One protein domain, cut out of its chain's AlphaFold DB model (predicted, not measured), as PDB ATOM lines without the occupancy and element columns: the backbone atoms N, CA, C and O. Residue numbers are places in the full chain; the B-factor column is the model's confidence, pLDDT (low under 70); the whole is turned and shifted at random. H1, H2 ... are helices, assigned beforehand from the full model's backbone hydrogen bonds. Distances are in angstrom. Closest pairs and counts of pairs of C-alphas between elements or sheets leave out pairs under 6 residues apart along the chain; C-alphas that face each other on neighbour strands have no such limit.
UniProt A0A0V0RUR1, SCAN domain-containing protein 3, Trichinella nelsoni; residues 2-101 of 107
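This is residues 2 to 101 of the 107 residues of the protein "SCAN domain-containing protein 3" of Trichinella nelsoni (UniProt A0A0V0RUR1). One long helix, H5, makes a shaft, with four short helices, H1 to H4, clustered round its first end; beyond its other end a long loop folds back so that the short helix H6 packs on it, and the last helix, H7, sticks out free. The printed part has 100 residues with seven named helices, H1 to H7 in order, and no named strand: all helix. It is extended, with a radius of gyration of the C-alphas of 21.4 A, and a rod spanning 63 by 28 by 19 A.

H1, residues 2 to 12, begins at C-alpha 2 (34.368, -6.814, 45.259) and is 15.3 A long. H2 holds residues 14 to 21, H3 24 to 28 and H4 31 to 36. H5, residues 38 to 69, runs 46.2 A to C-alpha 69 (45.065, -10.105, -5.231). H6 holds residues 82 to 87, and H7, residues 94 to 100, ends at C-alpha 100 (56.196, -36.200, -6.158).

H5 is the hub. Its residues 39 to 40 alone touch H1, about perpendicular at 88 degrees; the closest C-alphas, of Leu 3 and Gly 39, are 5.5 A apart. H1 and H2 only just touch, only at the corner, with 3 pairs of C-alphas within 8 A, the closest being Leu 10 and Leu 16 at 6.9 A. H3 only just touches residues 41 to 48 of H5 alone, with 3 such pairs, the closest being Trp 28 and Trp 41 at 7.2 A. H4 is close to H5 but not clearly touching, the closest C-alphas being Thr 34 and Trp 41 at 5.7 A. H5, with residues 56 to 64 alone, touches H6 in a helical hairpin; the closest C-alphas, of Gly 60 and Leu 87, are 6.7 A apart. H7 is apart from H5 and H6. Every O i to N i+4 pair is within hydrogen-bond range in H1, H2, H3, H4, H6 and H7, and 25 of 28 are in H5.

The C-alphas of Glu 5 and His 101, the two farthest apart, are 65.3 A apart. The printed part has no cut. The link from H5 to H6, 12 residues, is long. Residues 71 to 73 and 78 to 79 have pLDDT under 70.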
ATOM      1  N   GLU A   2      33.565  -5.574  45.425       79.69
ATOM      2  CA  GLU A   2      34.368  -6.814  45.259       79.69
ATOM      3  C   GLU A   2      35.521  -6.721  44.239       79.69
ATOM      4  O   GLU A   2      36.633  -7.139  44.525       79.69
ATOM      5  N   LEU A   3      35.306  -6.123  43.061       88.25
ATOM      6  CA  LEU A   3      36.347  -6.073  42.021       88.25
ATOM      7  C   LEU A   3      37.489  -5.091  42.343       88.25
ATOM      8  O   LEU A   3      38.626  -5.308  41.934       88.25
ATOM      9  N   GLU A   4      37.188  -4.008  43.062       89.12
ATOM     10  CA  GLU A   4      38.200  -3.049  43.525       89.12
ATOM     11  C   GLU A   4      38.998  -3.630  44.693       89.12
ATOM     12  O   GLU A   4      40.212  -3.462  44.738       89.12
ATOM     13  N   GLU A   5      38.341  -4.365  45.590       91.00
ATOM     14  CA  GLU A   5      38.990  -5.094  46.683       91.00
ATOM     15  C   GLU A   5      39.920  -6.188  46.147       91.00
ATOM     16  O   GLU A   5      41.097  -6.205  46.511       91.00
ATOM     17  N   GLU A   6      39.449  -7.012  45.200       92.19
ATOM     18  CA  GLU A   6      40.284  -7.998  44.500       92.19
ATOM     19  C   GLU A   6      41.505  -7.330  43.844       92.19
ATOM     20  O   GLU A   6      42.617  -7.859  43.895       92.19
ATOM     21  N   LEU A   7      41.326  -6.152  43.231       91.12
ATOM     22  CA  LEU A   7      42.418  -5.424  42.582       91.12
ATOM     23  C   LEU A   7      43.449  -4.915  43.594       91.12
ATOM     24  O   LEU A   7      44.651  -5.040  43.351       91.12
ATOM     25  N   VAL A   8      42.995  -4.356  44.716       92.75
ATOM     26  CA  VAL A   8      43.870  -3.863  45.787       92.75
ATOM     27  C   VAL A   8      44.645  -5.017  46.422       92.75
ATOM     28  O   VAL A   8      45.856  -4.905  46.624       92.75
ATOM     29  N   GLU A   9      43.998  -6.148  46.687       92.44
ATOM     30  CA  GLU A   9      44.652  -7.337  47.241       92.44
ATOM     31  C   GLU A   9      45.704  -7.906  46.275       92.44
ATOM     32  O   GLU A   9      46.847  -8.165  46.656       92.44
ATOM     33  N   LEU A  10      45.362  -8.014  44.989       90.44
ATOM     34  CA  LEU A  10      46.293  -8.466  43.959       90.44
ATOM     35  C   LEU A  10      47.522  -7.548  43.856       90.44
ATOM     36  O   LEU A  10      48.650  -8.018  43.706       90.44
ATOM     37  N   GLN A  11      47.316  -6.229  43.933       88.75
ATOM     38  CA  GLN A  11      48.387  -5.234  43.845       88.75
ATOM     39  C   GLN A  11      49.255  -5.164  45.101       88.75
ATOM     40  O   GLN A  11      50.412  -4.752  45.014       88.75
ATOM     41  N   THR A  12      48.733  -5.533  46.263       91.81
ATOM     42  CA  THR A  12      49.486  -5.511  47.526       91.81
ATOM     43  C   THR A  12      50.272  -6.803  47.760       91.81
ATOM     44  O   THR A  12      51.220  -6.807  48.545       91.81
ATOM     45  N   ASN A  13      49.967  -7.877  47.028       90.81
ATOM     46  CA  ASN A  13      50.677  -9.147  47.121       90.81
ATOM     47  C   ASN A  13      51.978  -9.168  46.285       90.81
ATOM     48  O   ASN A  13      51.975  -9.350  45.063       90.81
ATOM     49  N   GLU A  14      53.119  -9.022  46.961       89.12
ATOM     50  CA  GLU A  14      54.450  -9.017  46.332       89.12
ATOM     51  C   GLU A  14      54.835 -10.355  45.674       89.12
ATOM     52  O   GLU A  14      55.521 -10.372  44.648       89.12
ATOM     53  N   GLU A  15      54.353 -11.489  46.188       89.00
ATOM     54  CA  GLU A  15      54.608 -12.799  45.574       89.00
ATOM     55  C   GLU A  15      53.889 -12.918  44.223       89.00
ATOM     56  O   GLU A  15      54.472 -13.356  43.225       89.00
ATOM     57  N   LEU A  16      52.628 -12.479  44.162       88.56
ATOM     58  CA  LEU A  16      51.850 -12.476  42.923       88.56
ATOM     59  C   LEU A  16      52.412 -11.488  41.903       88.56
ATOM     60  O   LEU A  16      52.475 -11.819  40.719       88.56
ATOM     61  N   LYS A  17      52.921 -10.331  42.342       86.31
ATOM     62  CA  LYS A  17      53.668  -9.402  41.479       86.31
ATOM     63  C   LYS A  17      54.892 -10.054  40.840       86.31
ATOM     64  O   LYS A  17      55.136  -9.859  39.649       86.31
ATOM     65  N   LEU A  18      55.661 -10.837  41.599       87.19
ATOM     66  CA  LEU A  18      56.804 -11.575  41.056       87.19
ATOM     67  C   LEU A  18      56.356 -12.636  40.045       87.19
ATOM     68  O   LEU A  18      56.934 -12.727  38.964       87.19
ATOM     69  N   LYS A  19      55.288 -13.386  40.342       86.38
ATOM     70  CA  LYS A  19      54.720 -14.364  39.399       86.38
ATOM     71  C   LYS A  19      54.192 -13.702  38.127       86.38
ATOM     72  O   LYS A  19      54.375 -14.251  37.044       86.38
ATOM     73  N   PHE A  20      53.606 -12.512  38.232       86.31
ATOM     74  CA  PHE A  20      53.123 -11.748  37.084       86.31
ATOM     75  C   PHE A  20      54.258 -11.349  36.127       86.31
ATOM     76  O   PHE A  20      54.087 -11.406  34.909       86.31
ATOM     77  N   LYS A  21      55.452 -11.025  36.653       85.81
ATOM     78  CA  LYS A  21      56.641 -10.727  35.829       85.81
ATOM     79  C   LYS A  21      57.087 -11.905  34.960       85.81
ATOM     80  O   LYS A  21      57.698 -11.680  33.920       85.81
ATOM     81  N   ASN A  22      56.743 -13.137  35.337       84.81
ATOM     82  CA  ASN A  22      57.063 -14.338  34.562       84.81
ATOM     83  C   ASN A  22      56.103 -14.582  33.384       84.81
ATOM     84  O   ASN A  22      56.258 -15.561  32.656       84.81
ATOM     85  N   GLY A  23      55.115 -13.707  33.183       87.00
ATOM     86  CA  GLY A  23      54.231 -13.732  32.025       87.00
ATOM     87  C   GLY A  23      52.766 -13.549  32.401       87.00
ATOM     88  O   GLY A  23      52.201 -14.286  33.202       87.00
ATOM     89  N   TYR A  24      52.115 -12.597  31.739       86.75
ATOM     90  CA  TYR A  24      50.699 -12.290  31.941       86.75
ATOM     91  C   TYR A  24      49.776 -13.490  31.640       86.75
ATOM     92  O   TYR A  24      48.893 -13.803  32.434       86.75
ATOM     93  N   HIS A  25      49.994 -14.206  30.529       85.81
ATOM     94  CA  HIS A  25      49.155 -15.353  30.157       85.81
ATOM     95  C   HIS A  25      49.281 -16.509  31.156       85.81
ATOM     96  O   HIS A  25      48.276 -17.052  31.607       85.81
ATOM     97  N   SER A  26      50.512 -16.877  31.515       88.31
ATOM     98  CA  SER A  26      50.787 -17.962  32.459       88.31
ATOM     99  C   SER A  26      50.316 -17.632  33.873       88.31
ATOM    100  O   SER A  26      49.953 -18.544  34.605       88.31
ATOM    101  N   PHE A  27      50.289 -16.355  34.251       91.88
ATOM    102  CA  PHE A  27      49.737 -15.899  35.521       91.88
ATOM    103  C   PHE A  27      48.219 -16.114  35.601       91.88
ATOM    104  O   PHE A  27      47.742 -16.838  36.470       91.88
ATOM    105  N   TRP A  28      47.455 -15.541  34.666       90.88
ATOM    106  CA  TRP A  28      45.987 -15.559  34.732       90.88
ATOM    107  C   TRP A  28      45.357 -16.919  34.419       90.88
ATOM    108  O   TRP A  28      44.225 -17.165  34.815       90.88
ATOM    109  N   LEU A  29      46.072 -17.810  33.723       88.75
ATOM    110  CA  LEU A  29      45.597 -19.166  33.429       88.75
ATOM    111  C   LEU A  29      45.782 -20.150  34.600       88.75
ATOM    112  O   LEU A  29      45.359 -21.302  34.501       88.75
ATOM    113  N   GLN A  30      46.400 -19.729  35.708       90.50
ATOM    114  CA  GLN A  30      46.523 -20.560  36.905       90.50
ATOM    115  C   GLN A  30      45.179 -20.684  37.618       90.50
ATOM    116  O   GLN A  30      44.595 -19.685  38.029       90.50
ATOM    117  N   LYS A  31      44.746 -21.926  37.860       89.62
ATOM    118  CA  LYS A  31      43.485 -22.219  38.559       89.62
ATOM    119  C   LYS A  31      43.380 -21.512  39.918       89.62
ATOM    120  O   LYS A  31      42.340 -20.969  40.260       89.62
ATOM    121  N   GLN A  32      44.485 -21.449  40.662       90.19
ATOM    122  CA  GLN A  32      44.528 -20.743  41.943       90.19
ATOM    123  C   GLN A  32      44.176 -19.252  41.800       90.19
ATOM    124  O   GLN A  32      43.436 -18.721  42.616       90.19
ATOM    125  N   ILE A  33      44.671 -18.583  40.755       90.44
ATOM    126  CA  ILE A  33      44.409 -17.157  40.515       90.44
ATOM    127  C   ILE A  33      42.964 -16.942  40.067       90.44
ATOM    128  O   ILE A  33      42.332 -15.980  40.491       90.44
ATOM    129  N   THR A  34      42.416 -17.852  39.256       89.56
ATOM    130  CA  THR A  34      41.013 -17.768  38.826       89.56
ATOM    131  C   THR A  34      40.024 -17.985  39.966       89.56
ATOM    132  O   THR A  34      38.940 -17.408  39.929       89.56
ATOM    133  N   ASP A  35      40.394 -18.801  40.956       91.31
ATOM    134  CA  ASP A  35      39.557 -19.102  42.120       91.31
ATOM    135  C   ASP A  35      39.647 -17.994  43.188       91.31
ATOM    136  O   ASP A  35      38.641 -17.678  43.817       91.31
ATOM    137  N   LEU A  36      40.827 -17.380  43.369       91.19
ATOM    138  CA  LEU A  36      41.046 -16.279  44.321       91.19
ATOM    139  C   LEU A  36      40.499 -14.932  43.829       91.19
ATOM    140  O   LEU A  36      40.022 -14.146  44.638       91.19
ATOM    141  N   TYR A  37      40.555 -14.669  42.519       92.62
ATOM    142  CA  TYR A  37      40.147 -13.389  41.928       92.62
ATOM    143  C   TYR A  37      39.117 -13.582  40.797       92.62
ATOM    144  O   TYR A  37      39.394 -13.277  39.626       92.62
ATOM    145  N   PRO A  38      37.930 -14.148  41.095       92.12
ATOM    146  CA  PRO A  38      36.936 -14.497  40.083       92.12
ATOM    147  C   PRO A  38      36.365 -13.269  39.354       92.12
ATOM    148  O   PRO A  38      36.054 -13.350  38.155       92.12
ATOM    149  N   GLY A  39      36.239 -12.124  40.033       93.31
ATOM    150  CA  GLY A  39      35.774 -10.870  39.449       93.31
ATOM    151  C   GLY A  39      36.736 -10.331  38.391       93.31
ATOM    152  O   GLY A  39      36.322 -10.055  37.255       93.31
ATOM    153  N   LEU A  40      38.021 -10.246  38.736       91.88
ATOM    154  CA  LEU A  40      39.100  -9.849  37.833       91.88
ATOM    155  C   LEU A  40      39.263 -10.843  36.684       91.88
ATOM    156  O   LEU A  40      39.336 -10.428  35.522       91.88
ATOM    157  N   TRP A  41      39.234 -12.149  36.966       92.25
ATOM    158  CA  TRP A  41      39.326 -13.186  35.940       92.25
ATOM    159  C   TRP A  41      38.241 -13.036  34.869       92.25
ATOM    160  O   TRP A  41      38.532 -13.110  33.674       92.25
ATOM    161  N   ARG A  42      36.991 -12.749  35.259       91.56
ATOM    162  CA  ARG A  42      35.881 -12.534  34.314       91.56
ATOM    163  C   ARG A  42      36.150 -11.397  33.322       91.56
ATOM    164  O   ARG A  42      35.667 -11.462  32.188       91.56
ATOM    165  N   MET A  43      36.894 -10.371  33.728       90.19
ATOM    166  CA  MET A  43      37.293  -9.268  32.853       90.19
ATOM    167  C   MET A  43      38.506  -9.647  32.010       90.19
ATOM    168  O   MET A  43      38.444  -9.570  30.783       90.19
ATOM    169  N   VAL A  44      39.574 -10.136  32.645       90.31
ATOM    170  CA  VAL A  44      40.829 -10.505  31.973       90.31
ATOM    171  C   VAL A  44      40.609 -11.581  30.917       90.31
ATOM    172  O   VAL A  44      41.122 -11.467  29.808       90.31
ATOM    173  N   ARG A  45      39.758 -12.571  31.196       89.75
ATOM    174  CA  ARG A  45      39.373 -13.602  30.232       89.75
ATOM    175  C   ARG A  45      38.847 -13.003  28.923       89.75
ATOM    176  O   ARG A  45      39.174 -13.519  27.860       89.75
ATOM    177  N   LYS A  46      38.059 -11.921  28.963       89.44
ATOM    178  CA  LYS A  46      37.549 -11.275  27.739       89.44
ATOM    179  C   LYS A  46      38.687 -10.694  26.908       89.44
ATOM    180  O   LYS A  46      38.692 -10.893  25.702       89.44
ATOM    181  N   PHE A  47      39.664 -10.052  27.543       85.25
ATOM    182  CA  PHE A  47      40.846  -9.521  26.858       85.25
ATOM    183  C   PHE A  47      41.747 -10.638  26.317       85.25
ATOM    184  O   PHE A  47      42.175 -10.580  25.165       85.25
ATOM    185  N   LEU A  48      41.960 -11.694  27.109       84.81
ATOM    186  CA  LEU A  48      42.694 -12.897  26.707       84.81
ATOM    187  C   LEU A  48      42.070 -13.615  25.511       84.81
ATOM    188  O   LEU A  48      42.803 -14.220  24.741       84.81
ATOM    189  N   LEU A  49      40.745 -13.590  25.367       83.56
ATOM    190  CA  LEU A  49      40.033 -14.201  24.241       83.56
ATOM    191  C   LEU A  49      39.937 -13.260  23.040       83.56
ATOM    192  O   LEU A  49      40.127 -13.696  21.904       83.56
ATOM    193  N   ALA A  50      39.647 -11.980  23.274       80.12
ATOM    194  CA  ALA A  50      39.461 -10.993  22.219       80.12
ATOM    195  C   ALA A  50      40.747 -10.779  21.418       80.12
ATOM    196  O   ALA A  50      40.690 -10.760  20.197       80.12
ATOM    197  N   PHE A  51      41.906 -10.697  22.079       71.12
ATOM    198  CA  PHE A  51      43.160 -10.377  21.396       71.12
ATOM    199  C   PHE A  51      43.634 -11.479  20.424       71.12
ATOM    200  O   PHE A  51      43.866 -11.175  19.253       71.12
ATOM    201  N   PRO A  52      43.721 -12.768  20.815       72.50
ATOM    202  CA  PRO A  52      44.036 -13.835  19.871       72.50
ATOM    203  C   PRO A  52      42.963 -13.990  18.795       72.50
ATOM    204  O   PRO A  52      43.303 -14.246  17.646       72.50
ATOM    205  N   SER A  53      41.678 -13.829  19.132       78.69
ATOM    206  CA  SER A  53      40.610 -13.989  18.139       78.69
ATOM    207  C   SER A  53      40.609 -12.871  17.097       78.69
ATOM    208  O   SER A  53      40.553 -13.183  15.911       78.69
ATOM    209  N   SER A  54      40.747 -11.601  17.487       82.75
ATOM    210  CA  SER A  54      40.822 -10.486  16.537       82.75
ATOM    211  C   SER A  54      42.078 -10.577  15.675       82.75
ATOM    212  O   SER A  54      41.973 -10.505  14.454       82.75
ATOM    213  N   TYR A  55      43.241 -10.851  16.276       84.25
ATOM    214  CA  TYR A  55      44.491 -11.011  15.531       84.25
ATOM    215  C   TYR A  55      44.419 -12.161  14.517       84.25
ATOM    216  O   TYR A  55      44.826 -12.001  13.367       84.25
ATOM    217  N   LEU A  56      43.888 -13.325  14.913       82.94
ATOM    218  CA  LEU A  56      43.750 -14.468  14.006       82.94
ATOM    219  C   LEU A  56      42.760 -14.184  12.875       82.94
ATOM    220  O   LEU A  56      42.999 -14.607  11.746       82.94
ATOM    221  N   VAL A  57      41.677 -13.456  13.157       85.38
ATOM    222  CA  VAL A  57      40.700 -13.038  12.146       85.38
ATOM    223  C   VAL A  57      41.326 -12.048  11.163       85.38
ATOM    224  O   VAL A  57      41.262 -12.274   9.956       85.38
ATOM    225  N   GLU A  58      41.987 -11.000  11.651       88.31
ATOM    226  CA  GLU A  58      42.689 -10.009  10.823       88.31
ATOM    227  C   GLU A  58      43.769 -10.662   9.956       88.31
ATOM    228  O   GLU A  58      43.819 -10.452   8.741       88.31
ATOM    229  N   ARG A  59      44.601 -11.524  10.554       86.81
ATOM    230  CA  ARG A  59      45.618 -12.296   9.833       86.81
ATOM    231  C   ARG A  59      44.981 -13.230   8.802       86.81
ATOM    232  O   ARG A  59      45.479 -13.314   7.683       86.81
ATOM    233  N   GLY A  60      43.874 -13.883   9.149       86.75
ATOM    234  CA  GLY A  60      43.052 -14.692   8.247       86.75
ATOM    235  C   GLY A  60      42.625 -13.928   7.001       86.75
ATOM    236  O   GLY A  60      42.908 -14.356   5.880       86.75
ATOM    237  N   PHE A  61      41.998 -12.769   7.189       88.69
ATOM    238  CA  PHE A  61      41.545 -11.918   6.090       88.69
ATOM    239  C   PHE A  61      42.694 -11.353   5.256       88.69
ATOM    240  O   PHE A  61      42.574 -11.286   4.032       88.69
ATOM    241  N   SER A  62      43.812 -10.997   5.887       88.44
ATOM    242  CA  SER A  62      45.015 -10.547   5.184       88.44
ATOM    243  C   SER A  62      45.547 -11.631   4.240       88.44
ATOM    244  O   SER A  62      45.709 -11.381   3.048       88.44
ATOM    245  N   VAL A  63      45.687 -12.875   4.720       87.44
ATOM    246  CA  VAL A  63      46.135 -14.013   3.892       87.44
ATOM    247  C   VAL A  63      45.162 -14.298   2.743       87.44
ATOM    248  O   VAL A  63      45.589 -14.518   1.609       87.44
ATOM    249  N   VAL A  64      43.851 -14.261   3.002       87.00
ATOM    250  CA  VAL A  64      42.827 -14.430   1.956       87.00
ATOM    251  C   VAL A  64      42.938 -13.337   0.892       87.00
ATOM    252  O   VAL A  64      42.921 -13.632  -0.302       87.00
ATOM    253  N   THR A  65      43.099 -12.081   1.309       86.75
ATOM    254  CA  THR A  65      43.264 -10.944   0.393       86.75
ATOM    255  C   THR A  65      44.522 -11.110  -0.456       86.75
ATOM    256  O   THR A  65      44.485 -10.922  -1.671       86.75
ATOM    257  N   ASP A  66      45.619 -11.550   0.151       86.06
ATOM    258  CA  ASP A  66      46.871 -11.866  -0.532       86.06
ATOM    259  C   ASP A  66      46.702 -12.955  -1.600       86.06
ATOM    260  O   ASP A  66      47.287 -12.871  -2.686       86.06
ATOM    261  N   PHE A  67      45.887 -13.976  -1.325       84.94
ATOM    262  CA  PHE A  67      45.612 -15.051  -2.280       84.94
ATOM    263  C   PHE A  67      44.770 -14.559  -3.461       84.94
ATOM    264  O   PHE A  67      45.048 -14.937  -4.597       84.94
ATOM    265  N   LEU A  68      43.788 -13.689  -3.211       82.69
ATOM    266  CA  LEU A  68      42.903 -13.149  -4.246       82.69
ATOM    267  C   LEU A  68      43.571 -12.072  -5.115       82.69
ATOM    268  O   LEU A  68      43.273 -11.965  -6.303       82.69
ATOM    269  N   THR A  69      44.467 -11.265  -4.544       83.38
ATOM    270  CA  THR A  69      45.065 -10.105  -5.231       83.38
ATOM    271  C   THR A  69      46.325 -10.450  -6.026       83.38
ATOM    272  O   THR A  69      46.624  -9.801  -7.034       83.38
ATOM    273  N   LYS A  70      47.076 -11.491  -5.642       79.12
ATOM    274  CA  LYS A  70      48.297 -11.893  -6.356       79.12
ATOM    275  C   LYS A  70      47.963 -12.689  -7.622       79.12
ATOM    276  O   LYS A  70      47.822 -13.906  -7.605       79.12
ATOM    277  N   LYS A  71      47.972 -11.992  -8.764       60.34
ATOM    278  CA  LYS A  71      47.633 -12.487 -10.120       60.34
ATOM    279  C   LYS A  71      48.455 -13.691 -10.639       60.34
ATOM    280  O   LYS A  71      48.128 -14.236 -11.687       60.34
ATOM    281  N   ARG A  72      49.528 -14.102  -9.944       62.53
ATOM    282  CA  ARG A  72      50.372 -15.280 -10.261       62.53
ATOM    283  C   ARG A  72      50.412 -16.331  -9.143       62.53
ATOM    284  O   ARG A  72      51.253 -17.227  -9.176       62.53
ATOM    285  N   ASN A  73      49.546 -16.223  -8.140       69.88
ATOM    286  CA  ASN A  73      49.532 -17.159  -7.027       69.88
ATOM    287  C   ASN A  73      48.804 -18.455  -7.431       69.88
ATOM    288  O   ASN A  73      47.661 -18.413  -7.876       69.88
ATOM    289  N   ARG A  74      49.474 -19.610  -7.309       74.81
ATOM    290  CA  ARG A  74      48.871 -20.942  -7.548       74.81
ATOM    291  C   ARG A  74      48.222 -21.527  -6.287       74.81
ATOM    292  O   ARG A  74      47.684 -22.632  -6.353       74.81
ATOM    293  N   LEU A  75      48.319 -20.821  -5.159       77.19
ATOM    294  CA  LEU A  75      47.752 -21.230  -3.878       77.19
ATOM    295  C   LEU A  75      46.221 -21.134  -3.914       77.19
ATOM    296  O   LEU A  75      45.658 -20.198  -4.481       77.19
ATOM    297  N   GLN A  76      45.553 -22.117  -3.316       72.50
ATOM    298  CA  GLN A  76      44.098 -22.216  -3.242       72.50
ATOM    299  C   GLN A  76      43.639 -22.143  -1.787       72.50
ATOM    300  O   GLN A  76      44.067 -22.931  -0.943       72.50
ATOM    301  N   ILE A  77      42.723 -21.211  -1.511       72.88
ATOM    302  CA  ILE A  77      42.196 -20.942  -0.164       72.88
ATOM    303  C   ILE A  77      41.512 -22.187   0.426       72.88
ATOM    304  O   ILE A  77      41.704 -22.505   1.597       72.88
ATOM    305  N   ASP A  78      40.730 -22.892  -0.388       67.38
ATOM    306  CA  ASP A  78      39.756 -23.907   0.022       67.38
ATOM    307  C   ASP A  78      40.218 -25.351  -0.236       67.38
ATOM    308  O   ASP A  78      39.949 -26.236   0.573       67.38
ATOM    309  N   LYS A  79      40.928 -25.616  -1.342       68.19
ATOM    310  CA  LYS A  79      41.159 -27.001  -1.806       68.19
ATOM    311  C   LYS A  79      42.448 -27.663  -1.329       68.19
ATOM    312  O   LYS A  79      42.511 -28.890  -1.304       68.19
ATOM    313  N   ARG A  80      43.491 -26.895  -0.996       70.81
ATOM    314  CA  ARG A  80      44.833 -27.444  -0.690       70.81
ATOM    315  C   ARG A  80      45.284 -27.285   0.758       70.81
ATOM    316  O   ARG A  80      46.326 -27.815   1.127       70.81
ATOM    317  N   GLY A  81      44.490 -26.614   1.592       77.31
ATOM    318  CA  GLY A  81      44.878 -26.310   2.970       77.31
ATOM    319  C   GLY A  81      45.947 -25.217   3.073       77.31
ATOM    320  O   GLY A  81      46.529 -25.049   4.142       77.31
ATOM    321  N   ASP A  82      46.177 -24.453   2.002       82.81
ATOM    322  CA  ASP A  82      47.195 -23.399   1.951       82.81
ATOM    323  C   ASP A  82      46.899 -22.301   2.980       82.81
ATOM    324  O   ASP A  82      47.790 -21.869   3.702       82.81
ATOM    325  N   LEU A  83      45.626 -21.923   3.149       83.75
ATOM    326  CA  LEU A  83      45.229 -20.992   4.208       83.75
ATOM    327  C   LEU A  83      45.606 -21.530   5.601       83.75
ATOM    328  O   LEU A  83      46.124 -20.793   6.436       83.75
ATOM    329  N   ARG A  84      45.407 -22.833   5.846       85.38
ATOM    330  CA  ARG A  84      45.768 -23.468   7.124       85.38
ATOM    331  C   ARG A  84      47.276 -23.426   7.358       85.38
ATOM    332  O   ARG A  84      47.694 -23.177   8.484       85.38
ATOM    333  N   LEU A  85      48.073 -23.640   6.312       84.00
ATOM    334  CA  LEU A  85      49.531 -23.566   6.380       84.00
ATOM    335  C   LEU A  85      50.008 -22.168   6.811       84.00
ATOM    336  O   LEU A  85      50.896 -22.057   7.641       84.00
ATOM    337  N   PHE A  86      49.374 -21.100   6.319       82.50
ATOM    338  CA  PHE A  86      49.744 -19.718   6.663       82.50
ATOM    339  C   PHE A  86      49.251 -19.244   8.042       82.50
ATOM    340  O   PHE A  86      49.844 -18.335   8.641       82.50
ATOM    341  N   LEU A  87      48.156 -19.822   8.543       83.19
ATOM    342  CA  LEU A  87      47.549 -19.449   9.828       83.19
ATOM    343  C   LEU A  87      48.057 -20.267  11.016       83.19
ATOM    344  O   LEU A  87      47.779 -19.909  12.158       83.19
ATOM    345  N   THR A  88      48.792 -21.348  10.770       83.62
ATOM    346  CA  THR A  88      49.299 -22.243  11.815       83.62
ATOM    347  C   THR A  88      50.814 -22.379  11.723       83.62
ATOM    348  O   THR A  88      51.422 -21.978  10.738       83.62
ATOM    349  N   ASN A  89      51.430 -22.981  12.740       84.19
ATOM    350  CA  ASN A  89      52.856 -23.322  12.717       84.19
ATOM    351  C   ASN A  89      53.117 -24.675  12.027       84.19
ATOM    352  O   ASN A  89      54.108 -25.335  12.315       84.19
ATOM    353  N   ILE A  90      52.191 -25.145  11.185       85.06
ATOM    354  CA  ILE A  90      52.375 -26.388  10.436       85.06
ATOM    355  C   ILE A  90      53.388 -26.115   9.328       85.06
ATOM    356  O   ILE A  90      53.173 -25.244   8.489       85.06
ATOM    357  N   GLU A  91      54.464 -26.890   9.299       84.88
ATOM    358  CA  GLU A  91      55.461 -26.803   8.237       84.88
ATOM    359  C   GLU A  91      55.062 -27.680   7.040       84.88
ATOM    360  O   GLU A  91      54.525 -28.784   7.216       84.88
ATOM    361  N   PRO A  92      55.288 -27.216   5.798       80.94
ATOM    362  CA  PRO A  92      55.035 -28.032   4.622       80.94
ATOM    363  C   PRO A  92      56.036 -29.189   4.565       80.94
ATOM    364  O   PRO A  92      57.233 -29.005   4.760       80.94
ATOM    365  N   ASN A  93      55.560 -30.390   4.232       85.19
ATOM    366  CA  ASN A  93      56.439 -31.541   4.029       85.19
ATOM    367  C   ASN A  93      57.135 -31.433   2.661       85.19
ATOM    368  O   ASN A  93      56.616 -31.907   1.646       85.19
ATOM    369  N   VAL A  94      58.286 -30.759   2.644       84.69
ATOM    370  CA  VAL A  94      59.062 -30.475   1.431       84.69
ATOM    371  C   VAL A  94      59.608 -31.757   0.801       84.69
ATOM    372  O   VAL A  94      59.517 -31.910  -0.415       84.69
ATOM    373  N   ASP A  95      60.076 -32.715   1.602       87.88
ATOM    374  CA  ASP A  95      60.636 -33.978   1.099       87.88
ATOM    375  C   ASP A  95      59.616 -34.764   0.269       87.88
ATOM    376  O   ASP A  95      59.911 -35.255  -0.822       87.88
ATOM    377  N   ARG A  96      58.363 -34.813   0.737       86.56
ATOM    378  CA  ARG A  96      57.265 -35.435  -0.009       86.56
ATOM    379  C   ARG A  96      56.948 -34.684  -1.303       86.56
ATOM    380  O   ARG A  96      56.622 -35.321  -2.302       86.56
ATOM    381  N   LEU A  97      57.019 -33.351  -1.301       80.94
ATOM    382  CA  LEU A  97      56.789 -32.543  -2.504       80.94
ATOM    383  C   LEU A  97      57.871 -32.792  -3.559       80.94
ATOM    384  O   LEU A  97      57.538 -32.947  -4.733       80.94
ATOM    385  N   ILE A  98      59.135 -32.890  -3.134       83.62
ATOM    386  CA  ILE A  98      60.269 -33.232  -4.001       83.62
ATOM    387  C   ILE A  98      60.084 -34.639  -4.580       83.62
ATOM    388  O   ILE A  98      60.213 -34.826  -5.787       83.62
ATOM    389  N   ALA A  99      59.696 -35.620  -3.761       85.69
ATOM    390  CA  ALA A  99      59.462 -36.988  -4.224       85.69
ATOM    391  C   ALA A  99      58.325 -37.103  -5.264       85.69
ATOM    392  O   ALA A  99      58.363 -37.975  -6.129       85.69
ATOM    393  N   MET A 100      57.311 -36.230  -5.199       80.75
ATOM    394  CA  MET A 100      56.196 -36.200  -6.158       80.75
ATOM    395  C   MET A 100      56.525 -35.485  -7.478       80.75
ATOM    396  O   MET A 100      55.831 -35.705  -8.470       80.75
ATOM    397  N   HIS A 101      57.554 -34.638  -7.499       73.75
ATOM    398  CA  HIS A 101      58.045 -33.951  -8.692       73.75
ATOM    399  C   HIS A 101      59.513 -34.325  -8.931       73.75
ATOM    400  O   HIS A 101      60.406 -33.531  -8.624       73.75
TER     401      HIS A 101